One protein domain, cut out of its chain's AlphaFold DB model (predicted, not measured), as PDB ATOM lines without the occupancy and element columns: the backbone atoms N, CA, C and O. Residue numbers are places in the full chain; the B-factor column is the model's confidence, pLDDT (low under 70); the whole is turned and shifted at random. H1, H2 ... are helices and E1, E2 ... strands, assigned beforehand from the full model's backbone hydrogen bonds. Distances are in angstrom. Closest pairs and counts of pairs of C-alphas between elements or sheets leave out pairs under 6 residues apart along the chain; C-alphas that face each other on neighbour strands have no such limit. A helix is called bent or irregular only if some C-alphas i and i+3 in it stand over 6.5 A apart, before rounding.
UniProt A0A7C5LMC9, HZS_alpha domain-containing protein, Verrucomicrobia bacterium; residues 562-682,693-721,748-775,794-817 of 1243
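Overview. This is residues 562 to 682, 693 to 721, 748 to 775 and 794 to 817 of the 1243 residues of the protein "HZS_alpha domain-containing protein" of Verrucomicrobia bacterium (UniProt A0A7C5LMC9). A five-strand sheet, curled like part of a barrel, and a smaller three-strand sheet lie face to face as a sandwich with crossed strands; four helices make an arch on one side, H1 and H4 grazing the larger sheet and H2 and H3 farthest out. The printed part has 202 residues with eight named strands, E1 to E8, then four named helices, H1 to H4; under half are in named elements, and the class is mixed, helices and strands. The larger sheet, E6 E5 E2 E3 E8, is antiparallel; the smaller, E4 E1 E7, is mixed. The whole is compact, with a radius of gyration of the C-alphas of 17.6 A and spans of 54 by 43 by 40 A.

Along the chain. The larger sheet holds E6, residues 652 to 655, E5, 640 to 646, E2, 592 to 599, 23.3 A long, E3, 615 to 624, 26.0 A, and E8, 706 to 709. The smaller holds E4, 631 to 636, E1, 569 to 580, 27.2 A, and E7, 667 to 673. E1 starts at C-alpha 569 (119.510, 164.844, 97.705) and bends by 57 degrees at residue 576. The helices are H1, 750 to 763, 20.2 A, H2, 766 to 775, H3, 797 to 806, and H4, 812 to 817, ending at C-alpha 817 (122.709, 170.374, 119.941). H2 is irregular, C-alphas 767 and 770 being 7.2 A apart, and H3 only just, with 798 and 801 at 6.8 A.

Arrangement. In the larger sheet, strongly twisted, E2 and E3 form a hairpin, with N 593 and O 623 within hydrogen-bond range at 2.8 A. E5 and E2 have N 594 and O 644 at 2.8 A. Hairpin E5 and E6 has N 645 and O 654 at 2.8 A; E3 and E8 have N 617 and O 707 at 2.9 A. The facing parts of the sandwich are 10.1 A apart centre to centre, their strands at 49 degrees. E1 is antiparallel to E4, N 572 and O 633 at 2.9 A, and parallel to E7, N 573 and O 668 at 3.0 A. H1 only grazes the larger sheet with residues 754 to 759, the closest C-alphas being those of Gly 621 and Gln 758, 7.2 A. H4 only grazes it with residues 813 to 817, closest at the C-alphas of Pro 624 and Ala 817, 5.5 A. H1 and H2 are close but not clearly touching, C-alphas of Leu 760 and Ala 768 at 7.0 A. H2 and H3 only just touch, with 3 pairs of C-alphas within 8 A, the closest Glu 773 and Ser 799, 7.3 A. H3 and H4 are close but not clearly touching, C-alphas of Leu 806 and Ala 815 at 5.4 A. Every O i to N i+4 pair is within range in H1 and H4, but 3 of 6 in H2 and 4 of 6 in H3.

Size, cuts and confidence. The farthest C-alphas, Ser 606 and Asn 808, are 55.3 A apart. Cuts leave gaps of 20.1 A between C-alphas 682 and 693, 36.6 A between 721 and 748, and 13.5 A between 775 and 794. The links E1 to E2, E2 to E3 and E6 to E7 are long. Mean pLDDT of the printed part is 81.6; 32 residues are under 70, among them 604 to 614 and 708 to 721.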
ATOM      1  N   GLN A 562     116.928 160.462  87.995       88.44
ATOM      2  CA  GLN A 562     117.391 161.020  89.271       88.44
ATOM      3  C   GLN A 562     118.144 162.341  89.080       88.44
ATOM      4  O   GLN A 562     117.984 163.245  89.887       88.44
ATOM      5  N   ALA A 563     118.940 162.471  88.014       84.19
ATOM      6  CA  ALA A 563     119.635 163.718  87.680       84.19
ATOM      7  C   ALA A 563     118.680 164.860  87.278       84.19
ATOM      8  O   ALA A 563     119.044 166.030  87.366       84.19
ATOM      9  N   ASP A 564     117.467 164.522  86.833       84.88
ATOM     10  CA  ASP A 564     116.430 165.479  86.440       84.88
ATOM     11  C   ASP A 564     115.456 165.825  87.572       84.88
ATOM     12  O   ASP A 564     114.589 166.677  87.378       84.88
ATOM     13  N   ASP A 565     115.594 165.195  88.741       89.25
ATOM     14  CA  ASP A 565     114.776 165.484  89.914       89.25
ATOM     15  C   ASP A 565     115.344 166.697  90.677       89.25
ATOM     16  O   ASP A 565     116.396 166.585  91.314       89.25
ATOM     17  N   PRO A 566     114.674 167.869  90.652       84.56
ATOM     18  CA  PRO A 566     115.147 169.057  91.358       84.56
ATOM     19  C   PRO A 566     115.110 168.913  92.888       84.56
ATOM     20  O   PRO A 566     115.717 169.733  93.576       84.56
ATOM     21  N   GLU A 567     114.416 167.899  93.417       90.44
ATOM     22  CA  GLU A 567     114.337 167.592  94.849       90.44
ATOM     23  C   GLU A 567     115.316 166.489  95.277       90.44
ATOM     24  O   GLU A 567     115.322 166.099  96.447       90.44
ATOM     25  N   ALA A 568     116.148 165.982  94.360       94.31
ATOM     26  CA  ALA A 568     117.148 164.976  94.681       94.31
ATOM     27  C   ALA A 568     118.144 165.475  95.741       94.31
ATOM     28  O   ALA A 568     118.535 166.644  95.777       94.31
ATOM     29  N   THR A 569     118.597 164.556  96.592       97.12
ATOM     30  CA  THR A 569     119.510 164.844  97.705       97.12
ATOM     31  C   THR A 569     120.700 163.890  97.720       97.12
ATOM     32  O   THR A 569     120.697 162.847  97.062       97.12
ATOM     33  N   GLY A 570     121.731 164.253  98.479       96.62
ATOM     34  CA  GLY A 570     122.866 163.393  98.809       96.62
ATOM     35  C   GLY A 570     123.339 163.636 100.241       96.62
ATOM     36  O   GLY A 570     122.900 164.573 100.910       96.62
ATOM     37  N   VAL A 571     124.236 162.787 100.734       97.12
ATOM     38  CA  VAL A 571     124.753 162.828 102.108       97.12
ATOM     39  C   VAL A 571     126.221 163.238 102.114       97.12
ATOM     40  O   VAL A 571     127.047 162.634 101.431       97.12
ATOM     41  N   LEU A 572     126.556 164.219 102.951       95.81
ATOM     42  CA  LEU A 572     127.924 164.617 103.273       95.81
ATOM     43  C   LEU A 572     128.251 164.262 104.728       95.81
ATOM     44  O   LEU A 572     127.463 164.556 105.627       95.81
ATOM     45  N   PHE A 573     129.417 163.667 104.989       94.31
ATOM     46  CA  PHE A 573     129.850 163.361 106.358       94.31
ATOM     47  C   PHE A 573     131.359 163.516 106.584       94.31
ATOM     48  O   PHE A 573     132.177 163.329 105.684       94.31
ATOM     49  N   CYS A 574     131.746 163.804 107.826       92.94
ATOM     50  CA  CYS A 574     133.140 163.824 108.267       92.94
ATOM     51  C   CYS A 574     133.315 162.898 109.470       92.94
ATOM     52  O   CYS A 574     132.520 162.951 110.413       92.94
ATOM     53  N   GLN A 575     134.360 162.066 109.459       91.19
ATOM     54  CA  GLN A 575     134.621 161.149 110.573       91.19
ATOM     55  C   GLN A 575     135.113 161.885 111.823       91.19
ATOM     56  O   GLN A 575     134.700 161.542 112.926       91.19
ATOM     57  N   ASN A 576     135.983 162.887 111.666       90.44
ATOM     58  CA  ASN A 576     136.411 163.751 112.761       90.44
ATOM     59  C   ASN A 576     136.920 165.104 112.237       90.44
ATOM     60  O   ASN A 576     138.073 165.230 111.830       90.44
ATOM     61  N   ALA A 577     136.094 166.146 112.316       90.19
ATOM     62  CA  ALA A 577     136.469 167.493 111.891       90.19
ATOM     63  C   ALA A 577     137.641 168.075 112.705       90.19
ATOM     64  O   ALA A 577     138.413 168.871 112.180       90.19
ATOM     65  N   ARG A 578     137.824 167.639 113.963       86.44
ATOM     66  CA  ARG A 578     138.937 168.071 114.831       86.44
ATOM     67  C   ARG A 578     140.266 167.420 114.456       86.44
ATOM     68  O   ARG A 578     141.314 167.863 114.919       86.44
ATOM     69  N   PHE A 579     140.245 166.388 113.615       87.38
ATOM     70  CA  PHE A 579     141.453 165.851 113.012       87.38
ATOM     71  C   PHE A 579     141.820 166.680 111.789       87.38
ATOM     72  O   PHE A 579     141.331 166.452 110.686       87.38
ATOM     73  N   THR A 580     142.667 167.678 112.001       82.75
ATOM     74  CA  THR A 580     142.885 168.760 111.043       82.75
ATOM     75  C   THR A 580     144.363 169.038 110.829       82.75
ATOM     76  O   THR A 580     145.160 168.924 111.758       82.75
ATOM     77  N   LYS A 581     144.729 169.408 109.600       74.62
ATOM     78  CA  LYS A 581     146.046 169.997 109.309       74.62
ATOM     79  C   LYS A 581     146.098 171.500 109.590       74.62
ATOM     80  O   LYS A 581     147.180 172.072 109.673       74.62
ATOM     81  N   ASN A 582     144.944 172.148 109.744       70.25
ATOM     82  CA  ASN A 582     144.859 173.591 109.922       70.25
ATOM     83  C   ASN A 582     144.954 173.965 111.411       70.25
ATOM     84  O   ASN A 582     143.944 174.012 112.116       70.25
ATOM     85  N   THR A 583     146.179 174.199 111.889       65.44
ATOM     86  CA  THR A 583     146.485 174.454 113.308       65.44
ATOM     87  C   THR A 583     146.308 175.907 113.745       65.44
ATOM     88  O   THR A 583     146.497 176.203 114.922       65.44
ATOM     89  N   THR A 584     145.994 176.833 112.833       59.47
ATOM     90  CA  THR A 584     145.830 178.259 113.166       59.47
ATOM     91  C   THR A 584     144.406 178.617 113.592       59.47
ATOM     92  O   THR A 584     144.217 179.660 114.213       59.47
ATOM     93  N   ALA A 585     143.418 177.765 113.304       63.97
ATOM     94  CA  ALA A 585     142.037 177.965 113.731       63.97
ATOM     95  C   ALA A 585     141.828 177.633 115.221       63.97
ATOM     96  O   ALA A 585     142.442 176.711 115.766       63.97
ATOM     97  N   GLY A 586     140.906 178.347 115.874       67.19
ATOM     98  CA  GLY A 586     140.517 178.138 117.268       67.19
ATOM     99  C   GLY A 586     139.640 176.900 117.476       67.19
ATOM    100  O   GLY A 586     138.533 177.011 117.992       67.19
ATOM    101  N   TRP A 587     140.108 175.704 117.101       78.50
ATOM    102  CA  TRP A 587     139.331 174.451 117.147       78.50
ATOM    103  C   TRP A 587     138.729 174.112 118.519       78.50
ATOM    104  O   TRP A 587     137.696 173.444 118.591       78.50
ATOM    105  N   GLN A 588     139.320 174.608 119.608       74.94
ATOM    106  CA  GLN A 588     138.758 174.523 120.958       74.94
ATOM    107  C   GLN A 588     137.412 175.256 121.115       74.94
ATOM    108  O   GLN A 588     136.651 174.944 122.032       74.94
ATOM    109  N   HIS A 589     137.097 176.206 120.232       73.69
ATOM    110  CA  HIS A 589     135.858 176.986 120.213       73.69
ATOM    111  C   HIS A 589     134.808 176.406 119.260       73.69
ATOM    112  O   HIS A 589     133.619 176.627 119.466       73.69
ATOM    113  N   VAL A 590     135.212 175.591 118.280       83.56
ATOM    114  CA  VAL A 590     134.299 175.007 117.288       83.56
ATOM    115  C   VAL A 590     133.341 174.007 117.944       83.56
ATOM    116  O   VAL A 590     133.747 173.068 118.646       83.56
ATOM    117  N   ARG A 591     132.043 174.205 117.711       88.88
ATOM    118  CA  ARG A 591     130.949 173.382 118.250       88.88
ATOM    119  C   ARG A 591     130.042 172.797 117.178       88.88
ATOM    120  O   ARG A 591     129.439 171.756 117.423       88.88
ATOM    121  N   ALA A 592     129.959 173.421 116.010       91.88
ATOM    122  CA  ALA A 592     129.058 173.012 114.945       91.88
ATOM    123  C   ALA A 592     129.656 173.301 113.562       91.88
ATOM    124  O   ALA A 592     130.655 174.010 113.444       91.88
ATOM    125  N   ILE A 593     129.043 172.736 112.526       92.88
ATOM    126  CA  ILE A 593     129.334 173.027 111.125       92.88
ATOM    127  C   ILE A 593     128.102 173.694 110.518       92.88
ATOM    128  O   ILE A 593     127.025 173.098 110.486       92.88
ATOM    129  N   ARG A 594     128.251 174.926 110.034       91.38
ATOM    130  CA  ARG A 594     127.262 175.567 109.164       91.38
ATOM    131  C   ARG A 594     127.492 175.087 107.734       91.38
ATOM    132  O   ARG A 594     128.628 175.052 107.262       91.38
ATOM    133  N   VAL A 595     126.410 174.725 107.057       92.94
ATOM    134  CA  VAL A 595     126.422 174.270 105.667       92.94
ATOM    135  C   VAL A 595     125.828 175.360 104.789       92.94
ATOM    136  O   VAL A 595     124.705 175.819 105.015       92.94
ATOM    137  N   LEU A 596     126.601 175.772 103.791       89.19
ATOM    138  CA  LEU A 596     126.233 176.810 102.839       89.19
ATOM    139  C   LEU A 596     126.046 176.178 101.467       89.19
ATOM    140  O   LEU A 596     126.935 175.478 100.990       89.19
ATOM    141  N   GLY A 597     124.901 176.433 100.845       89.31
ATOM    142  CA  GLY A 597     124.690 176.192  99.424       89.31
ATOM    143  C   GLY A 597     124.968 177.458  98.628       89.31
ATOM    144  O   GLY A 597     124.854 178.563  99.156       89.31
ATOM    145  N   SER A 598     125.326 177.313  97.359       84.00
ATOM    146  CA  SER A 598     125.524 178.447  96.466       84.00
ATOM    147  C   SER A 598     124.922 178.206  95.086       84.00
ATOM    148  O   SER A 598     124.851 177.077  94.591       84.00
ATOM    149  N   ARG A 599     124.475 179.303  94.474       81.31
ATOM    150  CA  ARG A 599     124.009 179.374  93.093       81.31
ATOM    151  C   ARG A 599     124.846 180.410  92.349       81.31
ATOM    152  O   ARG A 599     124.950 181.565  92.768       81.31
ATOM    153  N   GLY A 600     125.431 179.978  91.232       76.69
ATOM    154  CA  GLY A 600     126.118 180.876  90.309       76.69
ATOM    155  C   GLY A 600     125.147 181.923  89.768       76.69
ATOM    156  O   GLY A 600     123.956 181.652  89.610       76.69
ATOM    157  N   LEU A 601     125.643 183.127  89.503       76.69
ATOM    158  CA  LEU A 601     124.801 184.211  89.004       76.69
ATOM    159  C   LEU A 601     124.391 183.924  87.553       76.69
ATOM    160  O   LEU A 601     125.195 183.422  86.771       76.69
ATOM    161  N   ASN A 602     123.157 184.273  87.185       76.50
ATOM    162  CA  ASN A 602     122.654 184.207  85.802       76.50
ATOM    163  C   ASN A 602     122.566 185.588  85.136       76.50
ATOM    164  O   ASN A 602     122.080 185.694  84.016       76.50
ATOM    165  N   PHE A 603     123.008 186.635  85.836       70.06
ATOM    166  CA  PHE A 603     123.124 187.992  85.313       70.06
ATOM    167  C   PHE A 603     124.597 188.376  85.215       70.06
ATOM    168  O   PHE A 603     125.358 188.175  86.170       70.06
ATOM    169  N   ARG A 604     124.977 188.960  84.078       64.94
ATOM    170  CA  ARG A 604     126.300 189.549  83.867       64.94
ATOM    171  C   ARG A 604     126.479 190.771  84.756       64.94
ATOM    172  O   ARG A 604     125.536 191.525  84.957       64.94
ATOM    173  N   SER A 605     127.693 190.985  85.251       59.44
ATOM    174  CA  SER A 605     128.117 192.205  85.961       59.44
ATOM    175  C   SER A 605     128.652 193.252  84.963       59.44
ATOM    176  O   SER A 605     129.299 192.865  83.989       59.44
ATOM    177  N   SER A 606     128.445 194.564  85.175       52.94
ATOM    178  CA  SER A 606     129.088 195.626  84.353       52.94
ATOM    179  C   SER A 606     130.548 195.836  84.738       52.94
ATOM    180  O   SER A 606     131.282 196.551  84.061       52.94
ATOM    181  N   HIS A 607     130.987 195.180  85.810       51.12
ATOM    182  CA  HIS A 607     132.337 195.277  86.329       51.12
ATOM    183  C   HIS A 607     133.093 193.944  86.286       51.12
ATOM    184  O   HIS A 607     134.004 193.764  87.092       51.12
ATOM    185  N   SER A 608     132.738 193.038  85.363       47.03
ATOM    186  CA  SER A 608     133.339 191.703  85.193       47.03
ATOM    187  C   SER A 608     134.845 191.705  85.490       47.03
ATOM    188  O   SER A 608     135.272 191.232  86.519       47.03
ATOM    189  N   TYR A 609     135.659 192.413  84.730       43.34
ATOM    190  CA  TYR A 609     137.117 192.476  84.888       43.34
ATOM    191  C   TYR A 609     137.765 192.926  86.220       43.34
ATOM    192  O   TYR A 609     138.986 192.837  86.325       43.34
ATOM    193  N   ILE A 610     137.039 193.500  87.189       42.44
ATOM    194  CA  ILE A 610     137.638 194.039  88.440       42.44
ATOM    195  C   ILE A 610     136.801 193.709  89.668       42.44
ATOM    196  O   ILE A 610     137.338 193.545  90.762       42.44
ATOM    197  N   VAL A 611     135.480 193.649  89.516       47.16
ATOM    198  CA  VAL A 611     134.579 193.380  90.627       47.16
ATOM    199  C   VAL A 611     134.308 191.895  90.680       47.16
ATOM    200  O   VAL A 611     133.810 191.267  89.748       47.16
ATOM    201  N   HIS A 612     134.576 191.356  91.852       57.84
ATOM    202  CA  HIS A 612     134.122 190.045  92.257       57.84
ATOM    203  C   HIS A 612     132.605 190.098  92.333       57.84
ATOM    204  O   HIS A 612     132.027 190.712  93.234       57.84
ATOM    205  N   ALA A 613     131.955 189.540  91.313       54.62
ATOM    206  CA  ALA A 613     130.506 189.544  91.242       54.62
ATOM    207  C   ALA A 613     129.910 188.705  92.380       54.62
ATOM    208  O   ALA A 613     128.793 188.989  92.817       54.62
ATOM    209  N   GLY A 614     130.683 187.748  92.898       64.19
ATOM    210  CA  GLY A 614     130.256 186.833  93.941       64.19
ATOM    211  C   GLY A 614     129.197 185.870  93.440       64.19
ATOM    212  O   GLY A 614     129.003 185.700  92.240       64.19
ATOM    213  N   THR A 615     128.509 185.233  94.374       71.81
ATOM    214  CA  THR A 615     127.416 184.298  94.114       71.81
ATOM    215  C   THR A 615     126.279 184.495  95.108       71.81
ATOM    216  O   THR A 615     126.447 185.140  96.152       71.81
ATOM    217  N   GLU A 616     125.098 183.977  94.767       77.50
ATOM    218  CA  GLU A 616     124.008 183.863  95.734       77.50
ATOM    219  C   GLU A 616     124.350 182.728  96.695       77.50
ATOM    220  O   GLU A 616     124.479 181.575  96.284       77.50
ATOM    221  N   ILE A 617     124.461 183.051  97.980       80.19
ATOM    222  CA  ILE A 617     124.691 182.078  99.040       80.19
ATOM    223  C   ILE A 617     123.389 181.830  99.785       80.19
ATOM    224  O   ILE A 617     122.657 182.765 100.108       80.19
ATOM    225  N   VAL A 618     123.133 180.562 100.086       85.31
ATOM    226  CA  VAL A 618     121.983 180.076 100.843       85.31
ATOM    227  C   VAL A 618     122.491 179.393 102.107       85.31
ATOM    228  O   VAL A 618     123.223 178.404 102.037       85.31
ATOM    229  N   GLU A 619     122.088 179.873 103.282       87.19
ATOM    230  CA  GLU A 619     122.322 179.127 104.521       87.19
ATOM    231  C   GLU A 619     121.337 177.953 104.593       87.19
ATOM    232  O   GLU A 619     120.140 178.144 104.803       87.19
ATOM    233  N   LEU A 620     121.839 176.728 104.404       92.56
ATOM    234  CA  LEU A 620     121.018 175.513 104.461       92.56
ATOM    235  C   LEU A 620     120.728 175.100 105.912       92.56
ATOM    236  O   LEU A 620     119.677 174.530 106.212       92.56
ATOM    237  N   GLY A 621     121.659 175.411 106.816       90.94
ATOM    238  CA  GLY A 621     121.510 175.277 108.260       90.94
ATOM    239  C   GLY A 621     122.810 174.891 108.959       90.94
ATOM    240  O   GLY A 621     123.891 174.942 108.376       90.94
ATOM    241  N   THR A 622     122.703 174.511 110.231       92.19
ATOM    242  CA  THR A 622     123.850 174.203 111.098       92.19
ATOM    243  C   THR A 622     123.657 172.849 111.782       92.19
ATOM    244  O   THR A 622     122.589 172.571 112.325       92.19
ATOM    245  N   VAL A 623     124.693 172.005 111.764       95.62
ATOM    246  CA  VAL A 623     124.732 170.676 112.397       95.62
ATOM    247  C   VAL A 623     125.741 170.677 113.553       95.62
ATOM    248  O   VAL A 623     126.847 171.196 113.381       95.62
ATOM    249  N   PRO A 624     125.431 170.127 114.743       94.75
ATOM    250  CA  PRO A 624     126.411 170.081 115.824       94.75
ATOM    251  C   PRO A 624     127.533 169.090 115.494       94.75
ATOM    252  O   PRO A 624     127.292 168.034 114.909       94.75
ATOM    253  N   LEU A 625     128.757 169.393 115.932       93.75
ATOM    254  CA  LEU A 625     129.807 168.382 115.989       93.75
ATOM    255  C   LEU A 625     129.504 167.432 117.143       93.75
ATOM    256  O   LEU A 625     129.339 167.857 118.294       93.75
ATOM    257  N   MET A 626     129.494 166.139 116.842       92.31
ATOM    258  CA  MET A 626     129.398 165.093 117.849       92.31
ATOM    259  C   MET A 626     130.609 165.129 118.791       92.31
ATOM    260  O   MET A 626     131.630 165.786 118.540       92.31
ATOM    261  N   THR A 627     130.502 164.420 119.917       86.81
ATOM    262  CA  THR A 627     131.569 164.401 120.936       86.81
ATOM    263  C   THR A 627     132.881 163.809 120.413       86.81
ATOM    264  O   THR A 627     133.951 164.225 120.845       86.81
ATOM    265  N   ASP A 628     132.811 162.916 119.422       88.38
ATOM    266  CA  ASP A 628     133.961 162.356 118.698       88.38
ATOM    267  C   ASP A 628     134.476 163.256 117.553       88.38
ATOM    268  O   ASP A 628     135.445 162.908 116.884       88.38
ATOM    269  N   GLY A 629     133.859 164.423 117.339       90.38
ATOM    270  CA  GLY A 629     134.195 165.364 116.269       90.38
ATOM    271  C   GLY A 629     133.536 165.073 114.922       90.38
ATOM    272  O   GLY A 629     133.827 165.784 113.963       90.38
ATOM    273  N   SER A 630     132.664 164.068 114.831       93.81
ATOM    274  CA  SER A 630     131.972 163.719 113.587       93.81
ATOM    275  C   SER A 630     130.743 164.586 113.298       93.81
ATOM    276  O   SER A 630     130.141 165.156 114.210       93.81
ATOM    277  N   PHE A 631     130.343 164.657 112.025       95.94
ATOM    278  CA  PHE A 631     129.038 165.182 111.598       95.94
ATOM    279  C   PHE A 631     128.561 164.494 110.310       95.94
ATOM    280  O   PHE A 631     129.377 163.973 109.546       95.94
ATOM    281  N   ALA A 632     127.248 164.510 110.071       96.44
ATOM    282  CA  ALA A 632     126.620 164.017 108.848       96.44
ATOM    283  C   ALA A 632     125.367 164.840 108.519       96.44
ATOM    284  O   ALA A 632     124.545 165.110 109.399       96.44
ATOM    285  N   VAL A 633     125.220 165.232 107.254       97.75
ATOM    286  CA  VAL A 633     124.121 166.068 106.752       97.75
ATOM    287  C   VAL A 633     123.609 165.537 105.420       97.75
ATOM    288  O   VAL A 633     124.381 165.030 104.611       97.75
ATOM    289  N   GLU A 634     122.308 165.666 105.195       98.19
ATOM    290  CA  GLU A 634     121.679 165.480 103.888       98.19
ATOM    291  C   GLU A 634     121.475 166.860 103.254       98.19
ATOM    292  O   GLU A 634     120.936 167.762 103.899       98.19
ATOM    293  N   VAL A 635     121.932 167.040 102.016       97.75
ATOM    294  CA  VAL A 635     121.951 168.322 101.292       97.75
ATOM    295  C   VAL A 635     121.336 168.164  99.897       97.75
ATOM    296  O   VAL A 635     121.268 167.035  99.399       97.75
ATOM    297  N   PRO A 636     120.902 169.257  99.238       95.81
ATOM    298  CA  PRO A 636     120.450 169.202  97.852       95.81
ATOM    299  C   PRO A 636     121.543 168.639  96.941       95.81
ATOM    300  O   PRO A 636     122.711 169.029  97.047       95.81
ATOM    301  N   ALA A 637     121.165 167.724  96.054       94.81
ATOM    302  CA  ALA A 637     122.070 167.200  95.048       94.81
ATOM    303  C   ALA A 637     122.371 168.260  93.985       94.81
ATOM    304  O   ALA A 637     121.599 169.191  93.749       94.81
ATOM    305  N   ASP A 638     123.517 168.094  93.331       93.19
ATOM    306  CA  ASP A 638     123.949 168.881  92.187       93.19
ATOM    307  C   ASP A 638     123.953 170.406  92.458       93.19
ATOM    308  O   ASP A 638     123.754 171.230  91.561       93.19
ATOM    309  N   MET A 639     124.172 170.790  93.716       91.38
ATOM    310  CA  MET A 639     124.356 172.159  94.194       91.38
ATOM    311  C   MET A 639     125.792 172.316  94.699       91.38
ATOM    312  O   MET A 639     126.331 171.402  95.321       91.38
ATOM    313  N   ALA A 640     126.406 173.476  94.456       91.12
ATOM    314  CA  ALA A 640     127.680 173.821  95.075       91.12
ATOM    315  C   ALA A 640     127.481 174.061  96.582       91.12
ATOM    316  O   ALA A 640     126.604 174.823  96.987       91.12
ATOM    317  N   ILE A 641     128.297 173.410  97.403       91.38
ATOM    318  CA  ILE A 641     128.235 173.374  98.863       91.38
ATOM    319  C   ILE A 641     129.605 173.754  99.430       91.38
ATOM    320  O   ILE A 641     130.638 173.342  98.900       91.38
ATOM    321  N   ALA A 642     129.601 174.488 100.539       87.06
ATOM    322  CA  ALA A 642     130.770 174.766 101.367       87.06
ATOM    323  C   ALA A 642     130.431 174.605 102.860       87.06
ATOM    324  O   ALA A 642     129.263 174.638 103.268       87.06
ATOM    325  N   PHE A 643     131.462 174.443 103.690       88.00
ATOM    326  CA  PHE A 643     131.337 174.302 105.141       88.00
ATOM    327  C   PHE A 643     131.972 175.472 105.889       88.00
ATOM    328  O   PHE A 643     133.020 175.981 105.499       88.00
ATOM    329  N   GLN A 644     131.378 175.837 107.024       84.19
ATOM    330  CA  GLN A 644     132.003 176.710 108.015       84.19
ATOM    331  C   GLN A 644     132.012 176.015 109.370       84.19
ATOM    332  O   GLN A 644     130.967 175.615 109.881       84.19
ATOM    333  N   ALA A 645     133.188 175.884 109.968       84.75
ATOM    334  CA  ALA A 645     133.318 175.499 111.359       84.75
ATOM    335  C   ALA A 645     132.947 176.700 112.232       84.75
ATOM    336  O   ALA A 645     133.608 177.738 112.176       84.75
ATOM    337  N   VAL A 646     131.884 176.555 113.024       80.38
ATOM    338  CA  VAL A 646     131.336 177.629 113.853       80.38
ATOM    339  C   VAL A 646     131.377 177.293 115.338       80.38
ATOM    340  O   VAL A 646     131.329 176.125 115.746       80.38
ATOM    341  N   ASP A 647     131.465 178.325 116.166       76.12
ATOM    342  CA  ASP A 647     131.340 178.198 117.615       76.12
ATOM    343  C   ASP A 647     129.876 178.076 118.085       76.12
ATOM    344  O   ASP A 647     128.941 177.987 117.285       76.12
ATOM    345  N   GLY A 648     129.662 178.040 119.405       70.56
ATOM    346  CA  GLY A 648     128.326 177.926 120.005       70.56
ATOM    347  C   GLY A 648     127.385 179.111 119.737       70.56
ATOM    348  O   GLY A 648     126.175 178.950 119.868       70.56
ATOM    349  N   GLU A 649     127.909 180.274 119.326       66.81
ATOM    350  CA  GLU A 649     127.124 181.451 118.924       66.81
ATOM    351  C   GLU A 649     126.879 181.496 117.402       66.81
ATOM    352  O   GLU A 649     126.328 182.481 116.896       66.81
ATOM    353  N   GLY A 650     127.327 180.478 116.657       71.94
ATOM    354  CA  GLY A 650     127.253 180.436 115.199       71.94
ATOM    355  C   GLY A 650     128.257 181.357 114.498       71.94
ATOM    356  O   GLY A 650     128.015 181.736 113.350       71.94
ATOM    357  N   ARG A 651     129.350 181.758 115.160       70.31
ATOM    358  CA  ARG A 651     130.411 182.574 114.546       70.31
ATOM    359  C   ARG A 651     131.427 181.692 113.838       70.31
ATOM    360  O   ARG A 651     131.780 180.644 114.372       70.31
ATOM    361  N   SER A 652     131.911 182.117 112.676       74.00
ATOM    362  CA  SER A 652     132.876 181.348 111.881       74.00
ATOM    363  C   SER A 652     134.290 181.387 112.476       74.00
ATOM    364  O   SER A 652     134.850 182.462 112.661       74.00
ATOM    365  N   GLU A 653     134.890 180.218 112.707       72.88
ATOM    366  CA  GLU A 653     136.297 180.043 113.120       72.88
ATOM    367  C   GLU A 653     137.184 179.569 111.957       72.88
ATOM    368  O   GLU A 653     138.374 179.873 111.906       72.88
ATOM    369  N   LEU A 654     136.613 178.801 111.023       73.38
ATOM    370  CA  LEU A 654     137.298 178.298 109.835       73.38
ATOM    371  C   LEU A 654     136.291 178.025 108.716       73.38
ATOM    372  O   LEU A 654     135.184 177.563 108.978       73.38
ATOM    373  N   ASN A 655     136.706 178.229 107.470       74.19
ATOM    374  CA  ASN A 655     135.896 177.960 106.290       74.19
ATOM    375  C   ASN A 655     136.571 176.947 105.358       74.19
ATOM    376  O   ASN A 655     137.791 176.975 105.190       74.19
ATOM    377  N   GLU A 656     135.763 176.103 104.720       76.94
ATOM    378  CA  GLU A 656     136.163 175.251 103.597       76.94
ATOM    379  C   GLU A 656     136.219 176.082 102.321       76.94
ATOM    380  O   GLU A 656     135.170 176.459 101.815       76.94
ATOM    381  N   MET A 657     137.424 176.369 101.827       70.00
ATOM    382  CA  MET A 657     137.669 177.369 100.784       70.00
ATOM    383  C   MET A 657     137.388 176.921  99.341       70.00
ATOM    384  O   MET A 657     137.524 177.740  98.432       70.00
ATOM    385  N   SER A 658     136.984 175.665  99.130       76.88
ATOM    386  CA  SER A 658     136.627 175.104  97.820       76.88
ATOM    387  C   SER A 658     135.137 174.748  97.735       76.88
ATOM    388  O   SER A 658     134.476 174.486  98.742       76.88
ATOM    389  N   TRP A 659     134.601 174.686  96.513       84.69
ATOM    390  CA  TRP A 659     133.227 174.248  96.261       84.69
ATOM    391  C   TRP A 659     133.149 172.736  96.039       84.69
ATOM    392  O   TRP A 659     133.723 172.175  95.096       84.69
ATOM    393  N   ILE A 660     132.358 172.062  96.872       89.75
ATOM    394  CA  ILE A 660     132.025 170.642  96.720       89.75
ATOM    395  C   ILE A 660     130.564 170.470  96.298       89.75
ATOM    396  O   ILE A 660     129.776 171.397  96.359       89.75
ATOM    397  N   TYR A 661     130.190 169.281  95.847       93.31
ATOM    398  CA  TYR A 661     128.801 168.914  95.569       93.31
ATOM    399  C   TYR A 661     128.637 167.407  95.793       93.31
ATOM    400  O   TYR A 661     129.628 166.682  95.947       93.31
ATOM    401  N   VAL A 662     127.392 166.947  95.817       95.12
ATOM    402  CA  VAL A 662     127.023 165.526  95.802       95.12
ATOM    403  C   VAL A 662     126.027 165.283  94.683       95.12
ATOM    404  O   VAL A 662     125.216 166.160  94.393       95.12
ATOM    405  N   ARG A 663     126.083 164.113  94.054       95.75
ATOM    406  CA  ARG A 663     125.091 163.680  93.066       95.75
ATOM    407  C   ARG A 663     123.870 163.037  93.746       95.75
ATOM    408  O   ARG A 663     123.963 162.653  94.915       95.75
ATOM    409  N   PRO A 664     122.728 162.883  93.046       96.00
ATOM    410  CA  PRO A 664     121.546 162.209  93.583       96.00
ATOM    411  C   PRO A 664     121.862 160.840  94.198       96.00
ATOM    412  O   PRO A 664     122.401 159.960  93.531       96.00
ATOM    413  N   GLY A 665     121.517 160.657  95.474       94.25
ATOM    414  CA  GLY A 665     121.734 159.418  96.226       94.25
ATOM    415  C   GLY A 665     123.183 159.152  96.659       94.25
ATOM    416  O   GLY A 665     123.441 158.130  97.294       94.25
ATOM    417  N   GLU A 666     124.133 160.041  96.353       95.56
ATOM    418  CA  GLU A 666     125.537 159.873  96.732       95.56
ATOM    419  C   GLU A 666     125.737 160.045  98.246       95.56
ATOM    420  O   GLU A 666     125.206 160.971  98.856       95.56
ATOM    421  N   ALA A 667     126.574 159.193  98.847       93.56
ATOM    422  CA  ALA A 667     127.110 159.392 100.191       93.56
ATOM    423  C   ALA A 667     128.618 159.666 100.113       93.56
ATOM    424  O   ALA A 667     129.426 158.761  99.885       93.56
ATOM    425  N   ARG A 668     129.006 160.923 100.326       92.25
ATOM    426  CA  ARG A 668     130.384 161.406 100.213       92.25
ATOM    427  C   ARG A 668     130.914 161.816 101.582       92.25
ATOM    428  O   ARG A 668     130.251 162.523 102.333       92.25
ATOM    429  N   GLY A 669     132.138 161.409 101.915       89.69
ATOM    430  CA  GLY A 669     132.735 161.808 103.188       89.69
ATOM    431  C   GLY A 669     134.250 161.914 103.206       89.69
ATOM    432  O   GLY A 669     134.935 161.479 102.274       89.69
ATOM    433  N   CYS A 670     134.757 162.515 104.285       87.56
ATOM    434  CA  CYS A 670     136.175 162.753 104.549       87.56
ATOM    435  C   CYS A 670     136.599 162.243 105.940       87.56
ATOM    436  O   CYS A 670     135.786 162.134 106.861       87.56
ATOM    437  N   ILE A 671     137.889 161.919 106.098       88.00
ATOM    438  CA  ILE A 671     138.451 161.409 107.363       88.00
ATOM    439  C   ILE A 671     138.551 162.523 108.416       88.00
ATOM    440  O   ILE A 671     138.204 162.322 109.576       88.00
ATOM    441  N   GLY A 672     138.990 163.707 107.999       86.62
ATOM    442  CA  GLY A 672     139.122 164.894 108.836       86.62
ATOM    443  C   GLY A 672     139.361 166.138 107.984       86.62
ATOM    444  O   GLY A 672     139.469 166.039 106.759       86.62
ATOM    445  N   CYS A 673     139.427 167.309 108.612       83.75
ATOM    446  CA  CYS A 673     139.554 168.591 107.916       83.75
ATOM    447  C   CYS A 673     140.908 168.691 107.180       83.75
ATOM    448  O   CYS A 673     141.967 168.689 107.813       83.75
ATOM    449  N   HIS A 674     140.881 168.759 105.842       82.12
ATOM    450  CA  HIS A 674     142.065 168.742 104.960       82.12
ATOM    451  C   HIS A 674     143.001 167.521 105.127       82.12
ATOM    452  O   HIS A 674     144.194 167.570 104.817       82.12
ATOM    453  N   GLN A 675     142.479 166.389 105.608       81.19
ATOM    454  CA  GLN A 675     143.259 165.152 105.712       81.19
ATOM    455  C   GLN A 675     143.285 164.383 104.382       81.19
ATOM    456  O   GLN A 675     142.251 164.307 103.714       81.19
ATOM    457  N   PRO A 676     144.419 163.751 104.008       76.12
ATOM    458  CA  PRO A 676     144.482 162.884 102.837       76.12
ATOM    459  C   PRO A 676     143.459 161.754 102.923       76.12
ATOM    460  O   PRO A 676     143.230 161.180 103.989       76.12
ATOM    461  N   ARG A 677     142.886 161.366 101.784       71.06
ATOM    462  CA  ARG A 677     141.919 160.259 101.733       71.06
ATOM    463  C   ARG A 677     142.537 158.906 102.100       71.06
ATOM    464  O   ARG A 677     141.843 158.015 102.575       71.06
ATOM    465  N   GLN A 678     143.839 158.773 101.881       72.06
ATOM    466  CA  GLN A 678     144.628 157.580 102.194       72.06
ATOM    467  C   GLN A 678     144.963 157.476 103.688       72.06
ATOM    468  O   GLN A 678     145.519 156.468 104.122       72.06
ATOM    469  N   SER A 679     144.645 158.505 104.481       75.06
ATOM    470  CA  SER A 679     144.832 158.467 105.925       75.06
ATOM    471  C   SER A 679     144.008 157.341 106.537       75.06
ATOM    472  O   SER A 679     142.812 157.203 106.272       75.06
ATOM    473  N   ALA A 680     144.649 156.554 107.400       74.94
ATOM    474  CA  ALA A 680     143.949 155.556 108.186       74.94
ATOM    475  C   ALA A 680     142.898 156.242 109.087       74.94
ATOM    476  O   ALA A 680     143.192 157.290 109.674       74.94
ATOM    477  N   PRO A 681     141.689 155.670 109.231       69.56
ATOM    478  CA  PRO A 681     140.701 156.156 110.188       69.56
ATOM    479  C   PRO A 681     141.279 156.206 111.608       69.56
ATOM    480  O   PRO A 681     141.954 155.274 112.041       69.56
ATOM    481  N   LEU A 682     140.982 157.274 112.355       66.12
ATOM    482  CA  LEU A 682     141.540 157.497 113.697       66.12
ATOM    483  C   LEU A 682     141.085 156.483 114.760       66.12
ATOM    484  O   LEU A 682     141.752 156.333 115.781       66.12
ATOM    485  N   VAL A 693     122.760 157.878 113.764       90.88
ATOM    486  CA  VAL A 693     121.458 158.522 113.589       90.88
ATOM    487  C   VAL A 693     121.310 158.941 112.124       90.88
ATOM    488  O   VAL A 693     122.323 159.141 111.453       90.88
ATOM    489  N   PRO A 694     120.080 159.086 111.596       93.75
ATOM    490  CA  PRO A 694     119.893 159.606 110.246       93.75
ATOM    491  C   PRO A 694     120.534 161.001 110.101       93.75
ATOM    492  O   PRO A 694     120.380 161.805 111.027       93.75
ATOM    493  N   PRO A 695     121.200 161.329 108.977       95.94
ATOM    494  CA  PRO A 695     121.773 162.657 108.745       95.94
ATOM    495  C   PRO A 695     120.744 163.780 108.930       95.94
ATOM    496  O   PRO A 695     119.554 163.585 108.668       95.94
ATOM    497  N   LEU A 696     121.181 164.950 109.403       96.75
ATOM    498  CA  LEU A 696     120.304 166.118 109.526       96.75
ATOM    499  C   LEU A 696     119.989 166.672 108.132       96.75
ATOM    500  O   LEU A 696     120.912 166.941 107.363       96.75
ATOM    501  N   LYS A 697     118.706 166.866 107.815       97.44
ATOM    502  CA  LYS A 697     118.282 167.388 106.510       97.44
ATOM    503  C   LYS A 697     118.442 168.900 106.450       97.44
ATOM    504  O   LYS A 697     117.707 169.633 107.104       97.44
ATOM    505  N   LEU A 698     119.378 169.361 105.630       96.50
ATOM    506  CA  LEU A 698     119.674 170.769 105.381       96.50
ATOM    507  C   LEU A 698     119.383 171.073 103.907       96.50
ATOM    508  O   LEU A 698     120.286 171.239 103.097       96.50
ATOM    509  N   LEU A 699     118.095 171.075 103.552       94.19
ATOM    510  CA  LEU A 699     117.637 171.065 102.154       94.19
ATOM    511  C   LEU A 699     117.279 172.447 101.589       94.19
ATOM    512  O   LEU A 699     116.897 172.546 100.429       94.19
ATOM    513  N   GLY A 700     117.344 173.509 102.396       88.94
ATOM    514  CA  GLY A 700     117.001 174.865 101.945       88.94
ATOM    515  C   GLY A 700     115.527 175.056 101.545       88.94
ATOM    516  O   GLY A 700     115.230 175.924 100.729       88.94
ATOM    517  N   LYS A 701     114.602 174.249 102.092       89.12
ATOM    518  CA  LYS A 701     113.147 174.388 101.873       89.12
ATOM    519  C   LYS A 701     112.586 175.620 102.596       89.12
ATOM    520  O   LYS A 701     113.128 176.034 103.614       89.12
ATOM    521  N   GLY A 702     111.464 176.161 102.115       88.56
ATOM    522  CA  GLY A 702     110.842 177.371 102.667       88.56
ATOM    523  C   GLY A 702     111.420 178.651 102.053       88.56
ATOM    524  O   GLY A 702     111.494 178.768 100.834       88.56
ATOM    525  N   ASP A 703     111.822 179.608 102.893       86.19
ATOM    526  CA  ASP A 703     112.500 180.857 102.488       86.19
ATOM    527  C   ASP A 703     113.823 180.994 103.266       86.19
ATOM    528  O   ASP A 703     113.872 181.712 104.277       86.19
ATOM    529  N   PRO A 704     114.868 180.228 102.886       87.00
ATOM    530  CA  PRO A 704     116.143 180.219 103.596       87.00
ATOM    531  C   PRO A 704     116.822 181.585 103.530       87.00
ATOM    532  O   PRO A 704     116.553 182.399 102.642       87.00
ATOM    533  N   HIS A 705     117.719 181.850 104.479       82.00
ATOM    534  CA  HIS A 705     118.485 183.089 104.462       82.00
ATOM    535  C   HIS A 705     119.413 183.116 103.246       82.00
ATOM    536  O   HIS A 705     120.198 182.189 103.034       82.00
ATOM    537  N   ARG A 706     119.296 184.185 102.456       79.69
ATOM    538  CA  ARG A 706     120.104 184.419 101.264       79.69
ATOM    539  C   ARG A 706     120.938 185.676 101.433       79.69
ATOM    540  O   ARG A 706     120.468 186.649 102.019       79.69
ATOM    541  N   PHE A 707     122.157 185.655 100.915       72.50
ATOM    542  CA  PHE A 707     123.065 186.801 100.905       72.50
ATOM    543  C   PHE A 707     124.000 186.723  99.694       72.50
ATOM    544  O   PHE A 707     124.285 185.637  99.186       72.50
ATOM    545  N   ARG A 708     124.492 187.870  99.221       69.19
ATOM    546  CA  ARG A 708     125.539 187.907  98.192       69.19
ATOM    547  C   ARG A 708     126.898 187.678  98.850       69.19
ATOM    548  O   ARG A 708     127.240 188.385  99.797       69.19
ATOM    549  N   GLY A 709     127.673 186.715  98.357       57.72
ATOM    550  CA  GLY A 709     129.010 186.410  98.874       57.72
ATOM    551  C   GLY A 709     130.068 186.365  97.775       57.72
ATOM    552  O   GLY A 709     129.888 185.666  96.785       57.72
ATOM    553  N   ASN A 710     131.188 187.063  97.963       52.59
ATOM    554  CA  ASN A 710     132.383 186.934  97.120       52.59
ATOM    555  C   ASN A 710     133.247 185.813  97.717       52.59
ATOM    556  O   ASN A 710     133.936 186.049  98.705       52.59
ATOM    557  N   ASN A 711     133.104 184.589  97.195       52.22
ATOM    558  CA  ASN A 711     133.453 183.310  97.823       52.22
ATOM    559  C   ASN A 711     132.990 183.191  99.295       52.22
ATOM    560  O   ASN A 711     133.613 183.700 100.233       52.22
ATOM    561  N   ALA A 712     131.892 182.463  99.531       40.66
ATOM    562  CA  ALA A 712     131.325 182.251 100.871       40.66
ATOM    563  C   ALA A 712     132.331 181.685 101.883       40.66
ATOM    564  O   ALA A 712     132.201 181.918 103.088       40.66
ATOM    565  N   ALA A 713     133.352 180.989 101.395       43.00
ATOM    566  CA  ALA A 713     134.375 180.404 102.222       43.00
ATOM    567  C   ALA A 713     135.554 181.322 102.559       43.00
ATOM    568  O   ALA A 713     136.373 181.005 103.413       43.00
ATOM    569  N   VAL A 714     135.654 182.489 101.935       44.31
ATOM    570  CA  VAL A 714     136.729 183.443 102.236       44.31
ATOM    571  C   VAL A 714     136.207 184.649 103.010       44.31
ATOM    572  O   VAL A 714     136.933 185.216 103.817       44.31
ATOM    573  N   THR A 715     134.901 184.919 102.951       41.25
ATOM    574  CA  THR A 715     134.231 185.944 103.783       41.25
ATOM    575  C   THR A 715     134.298 185.718 105.307       41.25
ATOM    576  O   THR A 715     133.694 186.480 106.055       41.25
ATOM    577  N   GLY A 716     134.978 184.676 105.801       34.59
ATOM    578  CA  GLY A 716     135.286 184.524 107.230       34.59
ATOM    579  C   GLY A 716     136.774 184.378 107.571       34.59
ATOM    580  O   GLY A 716     137.073 184.167 108.740       34.59
ATOM    581  N   LEU A 717     137.694 184.462 106.599       33.12
ATOM    582  CA  LEU A 717     139.130 184.654 106.881       33.12
ATOM    583  C   LEU A 717     139.463 186.140 107.089       33.12
ATOM    584  O   LEU A 717     140.416 186.469 107.795       33.12
ATOM    585  N   MET A 718     138.596 187.012 106.578       40.00
ATOM    586  CA  MET A 718     138.670 188.462 106.661       40.00
ATOM    587  C   MET A 718     138.138 188.956 108.017       40.00
ATOM    588  O   MET A 718     137.201 189.743 108.089       40.00
ATOM    589  N   GLU A 719     138.705 188.428 109.111       38.41
ATOM    590  CA  GLU A 719     138.278 188.625 110.504       38.41
ATOM    591  C   GLU A 719     136.795 188.273 110.785       38.41
ATOM    592  O   GLU A 719     135.920 188.219 109.922       38.41
ATOM    593  N   LEU A 720     136.445 188.125 112.065       38.75
ATOM    594  CA  LEU A 720     135.050 188.017 112.532       38.75
ATOM    595  C   LEU A 720     134.178 189.265 112.223       38.75
ATOM    596  O   LEU A 720     133.071 189.405 112.745       38.75
ATOM    597  N   GLN A 721     134.679 190.190 111.402       40.31
ATOM    598  CA  GLN A 721     134.079 191.466 111.026       40.31
ATOM    599  C   GLN A 721     132.920 191.305 110.027       40.31
ATOM    600  O   GLN A 721     131.977 192.097 110.069       40.31
ATOM    601  N   LYS A 748     102.081 175.487 108.865       95.56
ATOM    602  CA  LYS A 748     101.942 174.065 108.502       95.56
ATOM    603  C   LYS A 748     103.123 173.572 107.659       95.56
ATOM    604  O   LYS A 748     103.419 172.382 107.680       95.56
ATOM    605  N   ASP A 749     103.789 174.482 106.955       95.62
ATOM    606  CA  ASP A 749     104.987 174.203 106.168       95.62
ATOM    607  C   ASP A 749     106.201 174.042 107.096       95.62
ATOM    608  O   ASP A 749     106.545 174.954 107.849       95.62
ATOM    609  N   GLU A 750     106.822 172.864 107.060       95.81
ATOM    610  CA  GLU A 750     108.007 172.538 107.857       95.81
ATOM    611  C   GLU A 750     109.217 173.413 107.501       95.81
ATOM    612  O   GLU A 750     109.900 173.898 108.402       95.81
ATOM    613  N   GLY A 751     109.448 173.664 106.209       94.56
ATOM    614  CA  GLY A 751     110.546 174.499 105.729       94.56
ATOM    615  C   GLY A 751     110.434 175.920 106.264       94.56
ATOM    616  O   GLY A 751     111.404 176.443 106.801       94.56
ATOM    617  N   LEU A 752     109.234 176.513 106.239       95.00
ATOM    618  CA  LEU A 752     109.007 177.841 106.826       95.00
ATOM    619  C   LEU A 752     109.262 177.880 108.339       95.00
ATOM    620  O   LEU A 752     109.772 178.883 108.835       95.00
ATOM    621  N   ARG A 753     108.944 176.812 109.088       96.94
ATOM    622  CA  ARG A 753     109.276 176.754 110.525       96.94
ATOM    623  C   ARG A 753     110.791 176.700 110.747       96.94
ATOM    624  O   ARG A 753     111.297 177.425 111.605       96.94
ATOM    625  N   ILE A 754     111.509 175.890 109.963       95.94
ATOM    626  CA  ILE A 754     112.978 175.783 110.013       95.94
ATOM    627  C   ILE A 754     113.622 177.133 109.688       95.94
ATOM    628  O   ILE A 754     114.420 177.639 110.481       95.94
ATOM    629  N   THR A 755     113.257 177.744 108.559       92.56
ATOM    630  CA  THR A 755     113.875 178.997 108.110       92.56
ATOM    631  C   THR A 755     113.515 180.162 109.022       92.56
ATOM    632  O   THR A 755     114.368 181.008 109.282       92.56
ATOM    633  N   ALA A 756     112.307 180.192 109.594       93.75
ATOM    634  CA  ALA A 756     111.950 181.181 110.603       93.75
ATOM    635  C   ALA A 756     112.822 181.053 111.862       93.75
ATOM    636  O   ALA A 756     113.331 182.064 112.345       93.75
ATOM    637  N   ALA A 757     113.060 179.836 112.367       94.56
ATOM    638  CA  ALA A 757     113.942 179.617 113.515       94.56
ATOM    639  C   ALA A 757     115.394 180.029 113.212       94.56
ATOM    640  O   ALA A 757     115.996 180.775 113.986       94.56
ATOM    641  N   GLN A 758     115.932 179.622 112.056       89.50
ATOM    642  CA  GLN A 758     117.271 180.015 111.600       89.50
ATOM    643  C   GLN A 758     117.403 181.540 111.478       89.50
ATOM    644  O   GLN A 758     118.347 182.125 112.001       89.50
ATOM    645  N   ARG A 759     116.423 182.219 110.868       85.62
ATOM    646  CA  ARG A 759     116.420 183.684 110.750       85.62
ATOM    647  C   ARG A 759     116.323 184.364 112.108       85.62
ATOM    648  O   ARG A 759     117.028 185.341 112.335       85.62
ATOM    649  N   LEU A 760     115.508 183.861 113.032       85.94
ATOM    650  CA  LEU A 760     115.456 184.388 114.400       85.94
ATOM    651  C   LEU A 760     116.821 184.292 115.095       85.94
ATOM    652  O   LEU A 760     117.213 185.256 115.752       85.94
ATOM    653  N   ALA A 761     117.580 183.214 114.865       81.62
ATOM    654  CA  ALA A 761     118.954 183.078 115.352       81.62
ATOM    655  C   ALA A 761     119.890 184.180 114.820       81.62
ATOM    656  O   ALA A 761     120.787 184.617 115.535       81.62
ATOM    657  N   ILE A 762     119.654 184.671 113.599       76.81
ATOM    658  CA  ILE A 762     120.370 185.813 113.005       76.81
ATOM    659  C   ILE A 762     119.950 187.134 113.673       76.81
ATOM    660  O   ILE A 762     120.784 187.995 113.927       76.81
ATOM    661  N   TYR A 763     118.662 187.321 113.994       73.69
ATOM    662  CA  TYR A 763     118.203 188.517 114.723       73.69
ATOM    663  C   TYR A 763     118.668 188.547 116.183       73.69
ATOM    664  O   TYR A 763     118.814 189.634 116.747       73.69
ATOM    665  N   ARG A 764     118.887 187.373 116.797       74.94
ATOM    666  CA  ARG A 764     119.335 187.217 118.194       74.94
ATOM    667  C   ARG A 764     118.442 187.969 119.188       74.94
ATOM    668  O   ARG A 764     118.921 188.521 120.180       74.94
ATOM    669  N   ASP A 765     117.142 188.051 118.898       71.44
ATOM    670  CA  ASP A 765     116.176 188.741 119.753       71.44
ATOM    671  C   ASP A 765     115.590 187.765 120.791       71.44
ATOM    672  O   ASP A 765     114.910 186.807 120.406       71.44
ATOM    673  N   PRO A 766     115.801 187.993 122.102       70.94
ATOM    674  CA  PRO A 766     115.242 187.140 123.146       70.94
ATOM    675  C   PRO A 766     113.720 187.100 123.197       70.94
ATOM    676  O   PRO A 766     113.166 186.143 123.734       70.94
ATOM    677  N   ALA A 767     113.024 188.079 122.608       79.75
ATOM    678  CA  ALA A 767     111.568 188.039 122.491       79.75
ATOM    679  C   ALA A 767     111.073 186.798 121.721       79.75
ATOM    680  O   ALA A 767     109.929 186.378 121.890       79.75
ATOM    681  N   ALA A 768     111.934 186.183 120.904       88.62
ATOM    682  CA  ALA A 768     111.635 184.947 120.196       88.62
ATOM    683  C   ALA A 768     111.764 183.682 121.064       88.62
ATOM    684  O   ALA A 768     111.186 182.654 120.709       88.62
ATOM    685  N   ALA A 769     112.493 183.731 122.189       89.81
ATOM    686  CA  ALA A 769     112.843 182.546 122.972       89.81
ATOM    687  C   ALA A 769     111.623 181.716 123.423       89.81
ATOM    688  O   ALA A 769     111.632 180.515 123.164       89.81
ATOM    689  N   PRO A 770     110.524 182.292 123.958       93.75
ATOM    690  CA  PRO A 770     109.358 181.492 124.349       93.75
ATOM    691  C   PRO A 770     108.712 180.742 123.173       93.75
ATOM    692  O   PRO A 770     108.247 179.610 123.316       93.75
ATOM    693  N   ALA A 771     108.690 181.357 121.986       95.56
ATOM    694  CA  ALA A 771     108.160 180.716 120.788       95.56
ATOM    695  C   ALA A 771     109.085 179.589 120.303       95.56
ATOM    696  O   ALA A 771     108.602 178.518 119.940       95.56
ATOM    697  N   LEU A 772     110.404 179.791 120.360       96.50
ATOM    698  CA  LEU A 772     111.398 178.771 120.024       96.50
ATOM    699  C   LEU A 772     111.388 177.597 121.023       96.50
ATOM    700  O   LEU A 772     111.487 176.447 120.608       96.50
ATOM    701  N   GLU A 773     111.183 177.853 122.319       95.69
ATOM    702  CA  GLU A 773     111.026 176.810 123.346       95.69
ATOM    703  C   GLU A 773     109.831 175.897 123.054       95.69
ATOM    704  O   GLU A 773     109.915 174.681 123.234       95.69
ATOM    705  N   SER A 774     108.730 176.451 122.532       94.44
ATOM    706  CA  SER A 774     107.566 175.648 122.139       94.44
ATOM    707  C   SER A 774     107.872 174.664 121.001       94.44
ATOM    708  O   SER A 774     107.301 173.571 120.964       94.44
ATOM    709  N   LEU A 775     108.828 175.001 120.125       96.69
ATOM    710  CA  LEU A 775     109.260 174.146 119.019       96.69
ATOM    711  C   LEU A 775     110.173 172.997 119.446       96.69
ATOM    712  O   LEU A 775     110.378 172.076 118.663       96.69
ATOM    713  N   CYS A 794     119.159 183.261 120.772       79.75
ATOM    714  CA  CYS A 794     118.061 184.077 121.308       79.75
ATOM    715  C   CYS A 794     117.764 183.792 122.787       79.75
ATOM    716  O   CYS A 794     117.196 184.635 123.475       79.75
ATOM    717  N   GLY A 795     118.059 182.588 123.268       76.94
ATOM    718  CA  GLY A 795     117.679 182.130 124.600       76.94
ATOM    719  C   GLY A 795     118.450 182.820 125.720       76.94
ATOM    720  O   GLY A 795     119.420 183.549 125.517       76.94
ATOM    721  N   THR A 796     118.008 182.569 126.948       74.62
ATOM    722  CA  THR A 796     118.663 183.069 128.166       74.62
ATOM    723  C   THR A 796     118.905 181.915 129.137       74.62
ATOM    724  O   THR A 796     118.588 180.762 128.843       74.62
ATOM    725  N   LYS A 797     119.402 182.194 130.352       74.38
ATOM    726  CA  LYS A 797     119.467 181.168 131.412       74.38
ATOM    727  C   LYS A 797     118.102 180.530 131.715       74.38
ATOM    728  O   LYS A 797     118.074 179.402 132.196       74.38
ATOM    729  N   GLN A 798     116.993 181.208 131.411       81.94
ATOM    730  CA  GLN A 798     115.642 180.656 131.570       81.94
ATOM    731  C   GLN A 798     115.340 179.522 130.581       81.94
ATOM    732  O   GLN A 798     114.526 178.662 130.898       81.94
ATOM    733  N   SER A 799     116.050 179.461 129.452       86.50
ATOM    734  CA  SER A 799     115.938 178.386 128.459       86.50
ATOM    735  C   SER A 799     116.788 177.155 128.822       86.50
ATOM    736  O   SER A 799     116.641 176.088 128.234       86.50
ATOM    737  N   VAL A 800     117.687 177.247 129.813       86.94
ATOM    738  CA  VAL A 800     118.569 176.128 130.207       86.94
ATOM    739  C   VAL A 800     117.807 174.911 130.754       86.94
ATOM    740  O   VAL A 800     118.175 173.796 130.387       86.94
ATOM    741  N   PRO A 801     116.766 175.044 131.605       90.19
ATOM    742  CA  PRO A 801     116.027 173.891 132.111       90.19
ATOM    743  C   PRO A 801     115.427 173.011 131.009       90.19
ATOM    744  O   PRO A 801     115.643 171.800 131.045       90.19
ATOM    745  N   CYS A 802     114.755 173.596 130.009       91.50
ATOM    746  CA  CYS A 802     114.150 172.831 128.914       91.50
ATOM    747  C   CYS A 802     115.207 172.230 127.969       91.50
ATOM    748  O   CYS A 802     115.065 171.091 127.531       91.50
ATOM    749  N   LEU A 803     116.327 172.924 127.729       92.12
ATOM    750  CA  LEU A 803     117.464 172.359 126.990       92.12
ATOM    751  C   LEU A 803     118.122 171.191 127.744       92.12
ATOM    752  O   LEU A 803     118.534 170.209 127.134       92.12
ATOM    753  N   ARG A 804     118.199 171.256 129.077       92.12
ATOM    754  CA  ARG A 804     118.779 170.185 129.900       92.12
ATOM    755  C   ARG A 804     117.943 168.908 129.853       92.12
ATOM    756  O   ARG A 804     118.515 167.824 129.885       92.12
ATOM    757  N   GLU A 805     116.620 169.022 129.750       91.19
ATOM    758  CA  GLU A 805     115.747 167.867 129.505       91.19
ATOM    759  C   GLU A 805     116.087 167.190 128.166       91.19
ATOM    760  O   GLU A 805     116.197 165.965 128.106       91.19
ATOM    761  N   LEU A 806     116.365 167.974 127.117       93.19
ATOM    762  CA  LEU A 806     116.765 167.453 125.803       93.19
ATOM    763  C   LEU A 806     118.142 166.775 125.789       93.19
ATOM    764  O   LEU A 806     118.380 165.921 124.939       93.19
ATOM    765  N   CYS A 807     119.045 167.084 126.724       90.06
ATOM    766  CA  CYS A 807     120.355 166.423 126.806       90.06
ATOM    767  C   CYS A 807     120.286 164.908 127.073       90.06
ATOM    768  O   CYS A 807     121.303 164.230 126.890       90.06
ATOM    769  N   ASN A 808     119.125 164.411 127.513       87.81
ATOM    770  CA  ASN A 808     118.841 162.998 127.773       87.81
ATOM    771  C   ASN A 808     117.944 162.362 126.692       87.81
ATOM    772  O   ASN A 808     117.392 161.292 126.921       87.81
ATOM    773  N   ASN A 809     117.749 163.025 125.546       90.12
ATOM    774  CA  ASN A 809     116.954 162.493 124.440       90.12
ATOM    775  C   ASN A 809     117.668 161.316 123.743       90.12
ATOM    776  O   ASN A 809     118.893 161.337 123.607       90.12
ATOM    777  N   ASP A 810     116.903 160.332 123.258       88.00
ATOM    778  CA  ASP A 810     117.433 159.185 122.501       88.00
ATOM    779  C   ASP A 810     118.063 159.604 121.159       88.00
ATOM    780  O   ASP A 810     118.969 158.945 120.646       88.00
ATOM    781  N   ASP A 811     117.617 160.730 120.594       90.81
ATOM    782  CA  ASP A 811     118.251 161.362 119.446       90.81
ATOM    783  C   ASP A 811     119.560 162.043 119.870       90.81
ATOM    784  O   ASP A 811     119.587 163.167 120.384       90.81
ATOM    785  N   LEU A 812     120.670 161.346 119.611       91.25
ATOM    786  CA  LEU A 812     122.019 161.790 119.953       91.25
ATOM    787  C   LEU A 812     122.376 163.160 119.358       91.25
ATOM    788  O   LEU A 812     123.121 163.916 119.987       91.25
ATOM    789  N   LEU A 813     121.866 163.488 118.166       93.12
ATOM    790  CA  LEU A 813     122.158 164.758 117.502       93.12
ATOM    791  C   LEU A 813     121.426 165.902 118.202       93.12
ATOM    792  O   LEU A 813     122.034 166.935 118.488       93.12
ATOM    793  N   LEU A 814     120.152 165.703 118.551       94.44
ATOM    794  CA  LEU A 814     119.375 166.684 119.308       94.44
ATOM    795  C   LEU A 814     119.942 166.891 120.722       94.44
ATOM    796  O   LEU A 814     120.088 168.032 121.167       94.44
ATOM    797  N   ALA A 815     120.324 165.807 121.402       93.81
ATOM    798  CA  ALA A 815     120.966 165.874 122.712       93.81
ATOM    799  C   ALA A 815     122.288 166.657 122.660       93.81
ATOM    800  O   ALA A 815     122.570 167.470 123.545       93.81
ATOM    801  N   GLN A 816     123.086 166.455 121.606       94.31
ATOM    802  CA  GLN A 816     124.327 167.193 121.398       94.31
ATOM    803  C   GLN A 816     124.079 168.670 121.063       94.31
ATOM    804  O   GLN A 816     124.752 169.529 121.633       94.31
ATOM    805  N   ALA A 817     123.098 168.989 120.212       94.06
ATOM    806  CA  ALA A 817     122.709 170.374 119.941       94.06
ATOM    807  C   ALA A 817     122.312 171.103 121.237       94.06
ATOM    808  O   ALA A 817     122.749 172.229 121.475       94.06
TER     809      ALA A 817